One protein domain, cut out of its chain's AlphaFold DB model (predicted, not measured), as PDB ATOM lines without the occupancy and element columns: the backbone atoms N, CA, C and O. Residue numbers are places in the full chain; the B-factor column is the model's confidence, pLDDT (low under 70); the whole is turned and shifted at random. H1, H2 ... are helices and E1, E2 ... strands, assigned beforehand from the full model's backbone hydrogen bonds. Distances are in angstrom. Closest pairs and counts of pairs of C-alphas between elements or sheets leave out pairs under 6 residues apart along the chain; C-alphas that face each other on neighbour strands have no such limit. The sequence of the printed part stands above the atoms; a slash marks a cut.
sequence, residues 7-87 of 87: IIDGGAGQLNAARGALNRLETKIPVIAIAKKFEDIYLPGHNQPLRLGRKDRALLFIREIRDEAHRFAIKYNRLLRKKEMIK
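Overview. This is residues 7 to 87 of the 87 residues of the protein "Excinuclease ABC subunit C" of Euryarchaeota archaeon (UniProt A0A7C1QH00). A small three-stranded sheet is sandwiched between two helices, H1 along its strands on one face and the much longer H2 across them on the opposite face. H2 runs on far past the sheet, and residues 71 to 87 stick out as a free arm. The printed part has 81 residues, with named elements in the order E1, H1, E2, E3, H2; the sheet runs E1, E2, E3 and is mixed, and the class is mixed, helices and strands. The whole is loose, with a radius of gyration of the C-alphas of 15.4 A, and flat, spanning 47 by 36 by 18 A.

Arrangement. In the sheet, the inner strand E2, residues 31 to 35, is parallel to the edge strand E1, residues 7 to 9, at 29 degrees, with N 8 and O 32 2.8 A apart, within hydrogen-bond range. E2 forms an antiparallel hairpin with the edge strand E3, residues 40 to 42, at 154 degrees, with N 42 and O 33 2.8 A apart, within hydrogen-bond range. H1, residues 12 to 24, is on the sheet at a height of 8.6 A, over E2 and only just over E1, with 3 of its C-alphas falling on E1. On the local plane it runs along the strands, at 18 degrees to E2. The closest C-alphas of H1 and E2 are those of Leu 15 and Ala 33, 5.6 A apart. E1, H1 and E2 make a strand-helix-strand unit, two parallel neighbour strands with a helix between them in the chain, and its crossover is right-handed. H2, residues 57 to 85, is on the opposite face at a height of 7.4 A, across the strands at 76 degrees to E2 on the local plane; the three layers are H1, the sheet and H2. The closest C-alphas of H2 and E1 are those of Arg 66 and Asp 9, 6.1 A apart. H1 and H2 are apart. In H1 and H2 every O i to N i+4 pair is within hydrogen-bond range.

Along the chain. E2 measures 13.8 A from first to last C-alpha, E1 6.6 A and E3 6.4 A. E1 begins at C-alpha 7, (214.833, 17.753, -11.136). H1 measures 18.5 A, and H2 42.4 A, ending at C-alpha 85, (183.391, 19.333, -2.095).

Size, cuts and confidence. The C-alphas of Gly 53 and Lys 87, the two farthest apart, are 48.5 A apart. The printed part has no cut. The link from E3 to H2, residues 43 to 56, is long. Mean pLDDT of the printed part is 93.6, and residues 86 to 87 are under 70.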
ATOM      1  N   ILE A   7     214.776  18.631 -12.309       97.38
ATOM      2  CA  ILE A   7     214.833  17.753 -11.136       97.38
ATOM      3  C   ILE A   7     213.464  17.105 -10.953       97.38
ATOM      4  O   ILE A   7     212.448  17.793 -10.873       97.38
ATOM      5  N   ILE A   8     213.441  15.778 -10.886       97.19
ATOM      6  CA  ILE A   8     212.233  14.985 -10.666       97.19
ATOM      7  C   ILE A   8     212.153  14.579  -9.191       97.19
ATOM      8  O   ILE A   8     213.101  14.013  -8.642       97.19
ATOM      9  N   ASP A   9     211.006  14.834  -8.554       95.75
ATOM     10  CA  ASP A   9     210.703  14.327  -7.210       95.75
ATOM     11  C   ASP A   9     210.367  12.828  -7.277       95.75
ATOM     12  O   ASP A   9     209.210  12.423  -7.417       95.75
ATOM     13  N   GLY A  10     211.423  12.017  -7.218       94.00
ATOM     14  CA  GLY A  10     211.367  10.600  -6.894       94.00
ATOM     15  C   GLY A  10     212.452   9.745  -7.559       94.00
ATOM     16  O   GLY A  10     213.618  10.128  -7.593       94.00
ATOM     17  N   GLY A  11     212.121   8.510  -7.942       94.56
ATOM     18  CA  GLY A  11     213.111   7.443  -8.170       94.56
ATOM     19  C   GLY A  11     213.555   7.226  -9.623       94.56
ATOM     20  O   GLY A  11     213.078   7.871 -10.556       94.56
ATOM     21  N   ALA A  12     214.417   6.221  -9.829       93.25
ATOM     22  CA  ALA A  12     214.953   5.831 -11.142       93.25
ATOM     23  C   ALA A  12     213.878   5.589 -12.219       93.25
ATOM     24  O   ALA A  12     214.054   5.967 -13.377       93.25
ATOM     25  N   GLY A  13     212.741   4.985 -11.855       94.50
ATOM     26  CA  GLY A  13     211.636   4.759 -12.794       94.50
ATOM     27  C   GLY A  13     211.059   6.067 -13.348       94.50
ATOM     28  O   GLY A  13     210.846   6.191 -14.553       94.50
ATOM     29  N   GLN A  14     210.878   7.072 -12.488       96.06
ATOM     30  CA  GLN A  14     210.375   8.387 -12.893       96.06
ATOM     31  C   GLN A  14     211.421   9.171 -13.690       96.06
ATOM     32  O   GLN A  14     211.066   9.811 -14.677       96.06
ATOM     33  N   LEU A  15     212.707   9.056 -13.336       96.94
ATOM     34  CA  LEU A  15     213.803   9.597 -14.145       96.94
ATOM     35  C   LEU A  15     213.770   9.046 -15.578       96.94
ATOM     36  O   LEU A  15     213.858   9.803 -16.542       96.94
ATOM     37  N   ASN A  16     213.603   7.730 -15.722       95.81
ATOM     38  CA  ASN A  16     213.533   7.082 -17.029       95.81
ATOM     39  C   ASN A  16     212.309   7.527 -17.835       95.81
ATOM     40  O   ASN A  16     212.431   7.775 -19.035       95.81
ATOM     41  N   ALA A  17     211.153   7.682 -17.184       96.44
ATOM     42  CA  ALA A  17     209.952   8.207 -17.827       96.44
ATOM     43  C   ALA A  17     210.149   9.653 -18.316       96.44
ATOM     44  O   ALA A  17     209.842   9.958 -19.472       96.44
ATOM     45  N   ALA A  18     210.718  10.524 -17.473       96.50
ATOM     46  CA  ALA A  18     211.018  11.912 -17.817       96.50
ATOM     47  C   ALA A  18     212.021  12.002 -18.976       96.50
ATOM     48  O   ALA A  18     211.780  12.713 -19.949       96.50
ATOM     49  N   ARG A  19     213.097  11.207 -18.935       95.94
ATOM     50  CA  ARG A  19     214.073  11.103 -20.030       95.94
ATOM     51  C   ARG A  19     213.420  10.642 -21.331       95.94
ATOM     52  O   ARG A  19     213.692  11.204 -22.384       95.94
ATOM     53  N   GLY A  20     212.528   9.653 -21.267       96.25
ATOM     54  CA  GLY A  20     211.758   9.203 -22.427       96.25
ATOM     55  C   GLY A  20     210.892  10.313 -23.030       96.25
ATOM     56  O   GLY A  20     210.799  10.415 -24.249       96.25
ATOM     57  N   ALA A  21     210.293  11.168 -22.196       96.25
ATOM     58  CA  ALA A  21     209.536  12.329 -22.657       96.25
ATOM     59  C   ALA A  21     210.434  13.396 -23.302       96.25
ATOM     60  O   ALA A  21     210.118  13.851 -24.397       96.25
ATOM     61  N   LEU A  22     211.568  13.742 -22.682       95.62
ATOM     62  CA  LEU A  22     212.523  14.704 -23.250       95.62
ATOM     63  C   LEU A  22     213.102  14.220 -24.584       95.62
ATOM     64  O   LEU A  22     213.206  15.010 -25.516       95.62
ATOM     65  N   ASN A  23     213.393  12.921 -24.709       95.38
ATOM     66  CA  ASN A  23     213.861  12.326 -25.961       95.38
ATOM     67  C   ASN A  23     212.828  12.456 -27.089       95.38
ATOM     68  O   ASN A  23     213.202  12.767 -28.212       95.38
ATOM     69  N   ARG A  24     211.535  12.246 -26.799       97.25
ATOM     70  CA  ARG A  24     210.454  12.447 -27.786       97.25
ATOM     71  C   ARG A  24     210.296  13.907 -28.211       97.25
ATOM     72  O   ARG A  24     209.792  14.164 -29.293       97.25
ATOM     73  N   LEU A  25     210.700  14.837 -27.351       95.25
ATOM     74  CA  LEU A  25     210.733  16.273 -27.630       95.25
ATOM     75  C   LEU A  25     212.083  16.726 -28.210       95.25
ATOM     76  O   LEU A  25     212.337  17.927 -28.265       95.25
ATOM     77  N   GLU A  26     212.974  15.783 -28.546       95.56
ATOM     78  CA  GLU A  26     214.332  16.026 -29.060       95.56
ATOM     79  C   GLU A  26     215.136  17.032 -28.216       95.56
ATOM     80  O   GLU A  26     216.023  17.746 -28.687       95.56
ATOM     81  N   THR A  27     214.831  17.082 -26.920       93.75
ATOM     82  CA  THR A  27     215.363  18.061 -25.981       93.75
ATOM     83  C   THR A  27     216.529  17.470 -25.202       93.75
ATOM     84  O   THR A  27     216.433  16.385 -24.631       93.75
ATOM     85  N   LYS A  28     217.631  18.223 -25.120       92.38
ATOM     86  CA  LYS A  28     218.873  17.802 -24.449       92.38
ATOM     87  C   LYS A  28     219.048  18.373 -23.038       92.38
ATOM     88  O   LYS A  28     220.162  18.385 -22.522       92.38
ATOM     89  N   ILE A  29     217.977  18.872 -22.420       96.44
ATOM     90  CA  ILE A  29     218.047  19.416 -21.060       96.44
ATOM     91  C   ILE A  29     218.448  18.286 -20.096       96.44
ATOM     92  O   ILE A  29     217.797  17.236 -20.094       96.44
ATOM     93  N   PRO A  30     219.491  18.476 -19.270       95.94
ATOM     94  CA  PRO A  30     219.855  17.526 -18.231       95.94
ATOM     95  C   PRO A  30     218.679  17.257 -17.290       95.94
ATOM     96  O   PRO A  30     217.973  18.178 -16.878       95.94
ATOM     97  N   VAL A  31     218.488  15.995 -16.917       97.38
ATOM     98  CA  VAL A  31     217.448  15.587 -15.971       97.38
ATOM     99  C   VAL A  31     218.044  14.693 -14.898       97.38
ATOM    100  O   VAL A  31     218.802  13.781 -15.207       97.38
ATOM    101  N   ILE A  32     217.698  14.951 -13.640       97.56
ATOM    102  CA  ILE A  32     218.054  14.118 -12.485       97.56
ATOM    103  C   ILE A  32     216.800  13.819 -11.667       97.56
ATOM    104  O   ILE A  32     215.771  14.473 -11.839       97.56
ATOM    105  N   ALA A  33     216.875  12.851 -10.760       97.44
ATOM    106  CA  ALA A  33     215.799  12.598  -9.805       97.44
ATOM    107  C   ALA A  33     216.340  12.438  -8.385       97.44
ATOM    108  O   ALA A  33     217.463  11.968  -8.209       97.44
ATOM    109  N   ILE A  34     215.555  12.822  -7.378       96.81
ATOM    110  CA  ILE A  34     215.910  12.661  -5.963       96.81
ATOM    111  C   ILE A  34     214.839  11.862  -5.219       96.81
ATOM    112  O   ILE A  34     213.673  12.252  -5.163       96.81
ATOM    113  N   ALA A  35     215.233  10.744  -4.604       94.12
ATOM    114  CA  ALA A  35     214.309   9.905  -3.845       94.12
ATOM    115  C   ALA A  35     214.272  10.286  -2.357       94.12
ATOM    116  O   ALA A  35     215.280  10.230  -1.654       94.12
ATOM    117  N   LYS A  36     213.070  10.558  -1.837       86.62
ATOM    118  CA  LYS A  36     212.841  11.052  -0.467       86.62
ATOM    119  C   LYS A  36     213.388  10.179   0.668       86.62
ATOM    120  O   LYS A  36     213.754  10.705   1.710       86.62
ATOM    121  N   LYS A  37     213.437   8.851   0.504       84.81
ATOM    122  CA  LYS A  37     213.787   7.935   1.609       84.81
ATOM    123  C   LYS A  37     215.260   8.017   2.022       84.81
ATOM    124  O   LYS A  37     215.554   7.954   3.211       84.81
ATOM    125  N   PHE A  38     216.163   8.130   1.051       85.12
ATOM    126  CA  PHE A  38     217.612   8.105   1.285       85.12
ATOM    127  C   PHE A  38     218.333   9.331   0.733       85.12
ATOM    128  O   PHE A  38     219.546   9.423   0.875       85.12
ATOM    129  N   GLU A  39     217.594  10.264   0.128       90.06
ATOM    130  CA  GLU A  39     218.161  11.417  -0.575       90.06
ATOM    131  C   GLU A  39     219.151  10.989  -1.677       90.06
ATOM    132  O   GLU A  39     220.096  11.699  -2.013       90.06
ATOM    133  N   ASP A  40     218.918   9.797  -2.239       94.88
ATOM    134  CA  ASP A  40     219.670   9.234  -3.355       94.88
ATOM    135  C   ASP A  40     219.378  10.057  -4.620       94.88
ATOM    136  O   ASP A  40     218.210  10.208  -5.008       94.88
ATOM    137  N   ILE A  41     220.433  10.554  -5.274       96.94
ATOM    138  CA  ILE A  41     220.341  11.286  -6.541       96.94
ATOM    139  C   ILE A  41     220.549  10.301  -7.690       96.94
ATOM    140  O   ILE A  41     221.607   9.694  -7.832       96.94
ATOM    141  N   TYR A  42     219.550  10.153  -8.547       97.19
ATOM    142  CA  TYR A  42     219.615   9.300  -9.727       97.19
ATOM    143  C   TYR A  42     220.035  10.125 -10.939       97.19
ATOM    144  O   TYR A  42     219.440  11.166 -11.234       97.19
ATOM    145  N   LEU A  43     221.045   9.628 -11.650       96.31
ATOM    146  CA  LEU A  43     221.592  10.240 -12.855       96.31
ATOM    147  C   LEU A  43     221.281   9.363 -14.080       96.31
ATOM    148  O   LEU A  43     221.372   8.134 -13.987       96.31
ATOM    149  N   PRO A  44     220.933   9.950 -15.240       93.25
ATOM    150  CA  PRO A  44     220.740   9.194 -16.470       93.25
ATOM    151  C   PRO A  44     221.990   8.396 -16.843       93.25
ATOM    152  O   PRO A  44     223.090   8.936 -16.856       93.25
ATOM    153  N   GLY A  45     221.817   7.117 -17.178       90.06
ATOM    154  CA  GLY A  45     222.924   6.251 -17.604       90.06
ATOM    155  C   GLY A  45     223.776   5.673 -16.469       90.06
ATOM    156  O   GLY A  45     224.689   4.904 -16.749       90.06
ATOM    157  N   HIS A  46     223.467   5.978 -15.205       93.06
ATOM    158  CA  HIS A  46     224.142   5.388 -14.048       93.06
ATOM    159  C   HIS A  46     223.276   4.308 -13.388       93.06
ATOM    160  O   HIS A  46     222.096   4.521 -13.113       93.06
ATOM    161  N   ASN A  47     223.879   3.151 -13.091       89.38
ATOM    162  CA  ASN A  47     223.189   2.029 -12.438       89.38
ATOM    163  C   ASN A  47     223.014   2.222 -10.925       89.38
ATOM    164  O   ASN A  47     222.127   1.619 -10.325       89.38
ATOM    165  N   GLN A  48     223.867   3.035 -10.302       93.12
ATOM    166  CA  GLN A  48     223.804   3.348  -8.877       93.12
ATOM    167  C   GLN A  48     223.526   4.838  -8.673       93.12
ATOM    168  O   GLN A  48     224.009   5.656  -9.462       93.12
ATOM    169  N   PRO A  49     222.766   5.206  -7.627       95.25
ATOM    170  CA  PRO A  49     222.548   6.603  -7.301       95.25
ATOM    171  C   PRO A  49     223.830   7.254  -6.772       95.25
ATOM    172  O   PRO A  49     224.633   6.629  -6.075       95.25
ATOM    173  N   LEU A  50     223.979   8.543  -7.055       95.31
ATOM    174  CA  LEU A  50     224.945   9.404  -6.401       95.31
ATOM    175  C   LEU A  50     224.471   9.685  -4.971       95.31
ATOM    176  O   LEU A  50     223.394  10.243  -4.746       95.31
ATOM    177  N   ARG A  51     225.311   9.317  -4.006       95.00
ATOM    178  CA  ARG A  51     225.099   9.583  -2.584       95.00
ATOM    179  C   ARG A  51     226.029  10.686  -2.129       95.00
ATOM    180  O   ARG A  51     227.244  10.513  -2.127       95.00
ATOM    181  N   LEU A  52     225.442  11.804  -1.728       95.12
ATOM    182  CA  LEU A  52     226.172  12.923  -1.153       95.12
ATOM    183  C   LEU A  52     226.156  12.847   0.375       95.12
ATOM    184  O   LEU A  52     225.267  12.249   0.987       95.12
ATOM    185  N   GLY A  53     227.148  13.473   1.007       95.31
ATOM    186  CA  GLY A  53     227.171  13.604   2.459       95.31
ATOM    187  C   GLY A  53     225.965  14.403   2.959       95.31
ATOM    188  O   GLY A  53     225.514  15.343   2.316       95.31
ATOM    189  N   ARG A  54     225.453  14.097   4.157       91.62
ATOM    190  CA  ARG A  54     224.265  14.786   4.714       91.62
ATOM    191  C   ARG A  54     224.423  16.307   4.867       91.62
ATOM    192  O   ARG A  54     223.422  17.011   4.930       91.62
ATOM    193  N   LYS A  55     225.664  16.789   4.985       94.75
ATOM    194  CA  LYS A  55     226.024  18.214   5.100       94.75
ATOM    195  C   LYS A  55     226.500  18.816   3.772       94.75
ATOM    196  O   LYS A  55     226.941  19.961   3.751       94.75
ATOM    197  N   ASP A  56     226.462  18.042   2.691       97.81
ATOM    198  CA  ASP A  56     226.848  18.508   1.367       97.81
ATOM    199  C   ASP A  56     225.884  19.606   0.901       97.81
ATOM    200  O   ASP A  56     224.662  19.442   0.948       97.81
ATOM    201  N   ARG A  57     226.432  20.743   0.467       97.62
ATOM    202  CA  ARG A  57     225.636  21.909   0.065       97.62
ATOM    203  C   ARG A  57     224.766  21.624  -1.158       97.62
ATOM    204  O   ARG A  57     223.649  22.128  -1.211       97.62
ATOM    205  N   ALA A  58     225.237  20.808  -2.102       95.56
ATOM    206  CA  ALA A  58     224.451  20.452  -3.279       95.56
ATOM    207  C   ALA A  58     223.232  19.612  -2.883       95.56
ATOM    208  O   ALA A  58     222.127  19.861  -3.363       95.56
ATOM    209  N   LEU A  59     223.404  18.673  -1.947       96.12
ATOM    210  CA  LEU A  59     222.295  17.874  -1.432       96.12
ATOM    211  C   LEU A  59     221.255  18.739  -0.722       96.12
ATOM    212  O   LEU A  59     220.058  18.578  -0.953       96.12
ATOM    213  N   LEU A  60     221.705  19.650   0.145       96.44
ATOM    214  CA  LEU A  60     220.816  20.559   0.869       96.44
ATOM    215  C   LEU A  60     220.005  21.428  -0.099       96.44
ATOM    216  O   LEU A  60     218.789  21.508   0.038       96.44
ATOM    217  N   PHE A  61     220.650  21.976  -1.129       96.94
ATOM    218  CA  PHE A  61     219.982  22.800  -2.133       96.94
ATOM    219  C   PHE A  61     218.959  22.015  -2.971       96.94
ATOM    220  O   PHE A  61     217.831  22.461  -3.164       96.94
ATOM    221  N   ILE A  62     219.302  20.802  -3.423       95.94
ATOM    222  CA  ILE A  62     218.359  19.948  -4.167       95.94
ATOM    223  C   ILE A  62     217.158  19.565  -3.288       95.94
ATOM    224  O   ILE A  62     216.027  19.513  -3.776       95.94
ATOM    225  N   ARG A  63     217.378  19.326  -1.989       95.19
ATOM    226  CA  ARG A  63     216.297  19.052  -1.030       95.19
ATOM    227  C   ARG A  63     215.357  20.242  -0.875       95.19
ATOM    228  O   ARG A  63     214.152  20.030  -0.917       95.19
ATOM    229  N   GLU A  64     215.877  21.462  -0.773       96.50
ATOM    230  CA  GLU A  64     215.052  22.678  -0.722       96.50
ATOM    231  C   GLU A  64     214.183  22.831  -1.979       96.50
ATOM    232  O   GLU A  64     212.977  23.061  -1.871       96.50
ATOM    233  N   ILE A  65     214.755  22.612  -3.171       96.69
ATOM    234  CA  ILE A  65     214.006  22.645  -4.439       96.69
ATOM    235  C   ILE A  65     212.889  21.595  -4.445       96.69
ATOM    236  O   ILE A  65     211.749  21.895  -4.812       96.69
ATOM    237  N   ARG A  66     213.196  20.357  -4.037       96.06
ATOM    238  CA  ARG A  66     212.202  19.280  -3.962       96.06
ATOM    239  C   ARG A  66     211.094  19.620  -2.974       96.06
ATOM    240  O   ARG A  66     209.922  19.426  -3.287       96.06
ATOM    241  N   ASP A  67     211.450  20.096  -1.788       95.25
ATOM    242  CA  ASP A  67     210.487  20.393  -0.736       95.25
ATOM    243  C   ASP A  67     209.531  21.516  -1.181       95.25
ATOM    244  O   ASP A  67     208.326  21.434  -0.927       95.25
ATOM    245  N   GLU A  68     210.020  22.494  -1.950       97.31
ATOM    246  CA  GLU A  68     209.192  23.535  -2.563       97.31
ATOM    247  C   GLU A  68     208.270  22.991  -3.669       97.31
ATOM    248  O   GLU A  68     207.070  23.290  -3.683       97.31
ATOM    249  N   ALA A  69     208.777  22.119  -4.547       95.94
ATOM    250  CA  ALA A  69     207.956  21.443  -5.555       95.94
ATOM    251  C   ALA A  69     206.848  20.586  -4.909       95.94
ATOM    252  O   ALA A  69     205.682  20.628  -5.319       95.94
ATOM    253  N   HIS A  70     207.185  19.861  -3.843       95.25
ATOM    254  CA  HIS A  70     206.252  19.052  -3.068       95.25
ATOM    255  C   HIS A  70     205.189  19.918  -2.375       95.25
ATOM    256  O   HIS A  70     203.991  19.618  -2.440       95.25
ATOM    257  N   ARG A  71     205.600  21.031  -1.750       96.12
ATOM    258  CA  ARG A  71     204.701  22.012  -1.123       96.12
ATOM    259  C   ARG A  71     203.711  22.577  -2.137       96.12
ATOM    260  O   ARG A  71     202.510  22.641  -1.849       96.12
ATOM    261  N   PHE A  72     204.194  22.959  -3.320       97.19
ATOM    262  CA  PHE A  72     203.363  23.462  -4.410       97.19
ATOM    263  C   PHE A  72     202.318  22.424  -4.846       97.19
ATOM    264  O   PHE A  72     201.122  22.732  -4.881       97.19
ATOM    265  N   ALA A  73     202.739  21.175  -5.072       95.31
ATOM    266  CA  ALA A  73     201.847  20.083  -5.461       95.31
ATOM    267  C   ALA A  73     200.771  19.788  -4.398       95.31
ATOM    268  O   ALA A  73     199.592  19.634  -4.728       95.31
ATOM    269  N   ILE A  74     201.133  19.757  -3.109       95.38
ATOM    270  CA  ILE A  74     200.169  19.568  -2.011       95.38
ATOM    271  C   ILE A  74     199.152  20.708  -1.979       95.38
ATOM    272  O   ILE A  74     197.948  20.456  -1.856       95.38
ATOM    273  N   LYS A  75     199.614  21.961  -2.077       96.50
ATOM    274  CA  LYS A  75     198.733  23.134  -2.062       96.50
ATOM    275  C   LYS A  75     197.715  23.056  -3.198       96.50
ATOM    276  O   LYS A  75     196.528  23.266  -2.956       96.50
ATOM    277  N   TYR A  76     198.159  22.708  -4.402       95.50
ATOM    278  CA  TYR A  76     197.283  22.570  -5.561       95.50
ATOM    279  C   TYR A  76     196.247  21.450  -5.383       95.50
ATOM    280  O   TYR A  76     195.051  21.688  -5.545       95.50
ATOM    281  N   ASN A  77     196.666  20.265  -4.930       94.56
ATOM    282  CA  ASN A  77     195.746  19.153  -4.670       94.56
ATOM    283  C   ASN A  77     194.694  19.484  -3.598       94.56
ATOM    284  O   ASN A  77     193.531  19.107  -3.731       94.56
ATOM    285  N   ARG A  78     195.069  20.228  -2.548       93.88
ATOM    286  CA  ARG A  78     194.113  20.711  -1.533       93.88
ATOM    287  C   ARG A  78     193.073  21.661  -2.131       93.88
ATOM    288  O   ARG A  78     191.901  21.569  -1.775       93.88
ATOM    289  N   LEU A  79     193.485  22.551  -3.035       94.25
ATOM    290  CA  LEU A  79     192.571  23.464  -3.728       94.25
ATOM    291  C   LEU A  79     191.576  22.707  -4.617       94.25
ATOM    292  O   LEU A  79     190.392  23.037  -4.597       94.25
ATOM    293  N   LEU A  80     192.037  21.696  -5.357       93.31
ATOM    294  CA  LEU A  80     191.172  20.867  -6.204       93.31
ATOM    295  C   LEU A  80     190.119  20.117  -5.380       93.31
ATOM    296  O   LEU A  80     188.932  20.252  -5.656       93.31
ATOM    297  N   ARG A  81     190.532  19.441  -4.300       91.12
ATOM    298  CA  ARG A  81     189.602  18.727  -3.406       91.12
ATOM    299  C   ARG A  81     188.555  19.649  -2.785       91.12
ATOM    300  O   ARG A  81     187.391  19.281  -2.673       91.12
ATOM    301  N   LYS A  82     188.943  20.872  -2.406       91.19
ATOM    302  CA  LYS A  82     187.993  21.865  -1.881       91.19
ATOM    303  C   LYS A  82     186.943  22.256  -2.926       91.19
ATOM    304  O   LYS A  82     185.791  22.450  -2.564       91.19
ATOM    305  N   LYS A  83     187.328  22.384  -4.201       87.94
ATOM    306  CA  LYS A  83     186.384  22.688  -5.288       87.94
ATOM    307  C   LYS A  83     185.410  21.540  -5.547       87.94
ATOM    308  O   LYS A  83     184.249  21.813  -5.810       87.94
ATOM    309  N   GLU A  84     185.868  20.295  -5.452       87.19
ATOM    310  CA  GLU A  84     185.006  19.114  -5.598       87.19
ATOM    311  C   GLU A  84     183.976  19.003  -4.471       87.19
ATOM    312  O   GLU A  84     182.840  18.655  -4.745       87.19
ATOM    313  N   MET A  85     184.329  19.360  -3.231       72.94
ATOM    314  CA  MET A  85     183.391  19.333  -2.095       72.94
ATOM    315  C   MET A  85     182.320  20.436  -2.119       72.94
ATOM    316  O   MET A  85     181.349  20.346  -1.377       72.94
ATOM    317  N   ILE A  86     182.530  21.511  -2.885       69.88
ATOM    318  CA  ILE A  86     181.577  22.633  -3.011       69.88
ATOM    319  C   ILE A  86     180.613  22.407  -4.194       69.88
ATOM    320  O   ILE A  86     179.648  23.152  -4.354       69.88
ATOM    321  N   LYS A  87     180.878  21.392  -5.022       53.41
ATOM    322  CA  LYS A  87     180.041  20.995  -6.154       53.41
ATOM    323  C   LYS A  87     179.046  19.922  -5.727       53.41
ATOM    324  O   LYS A  87     177.928  19.953  -6.280       53.41
TER     325      LYS A  87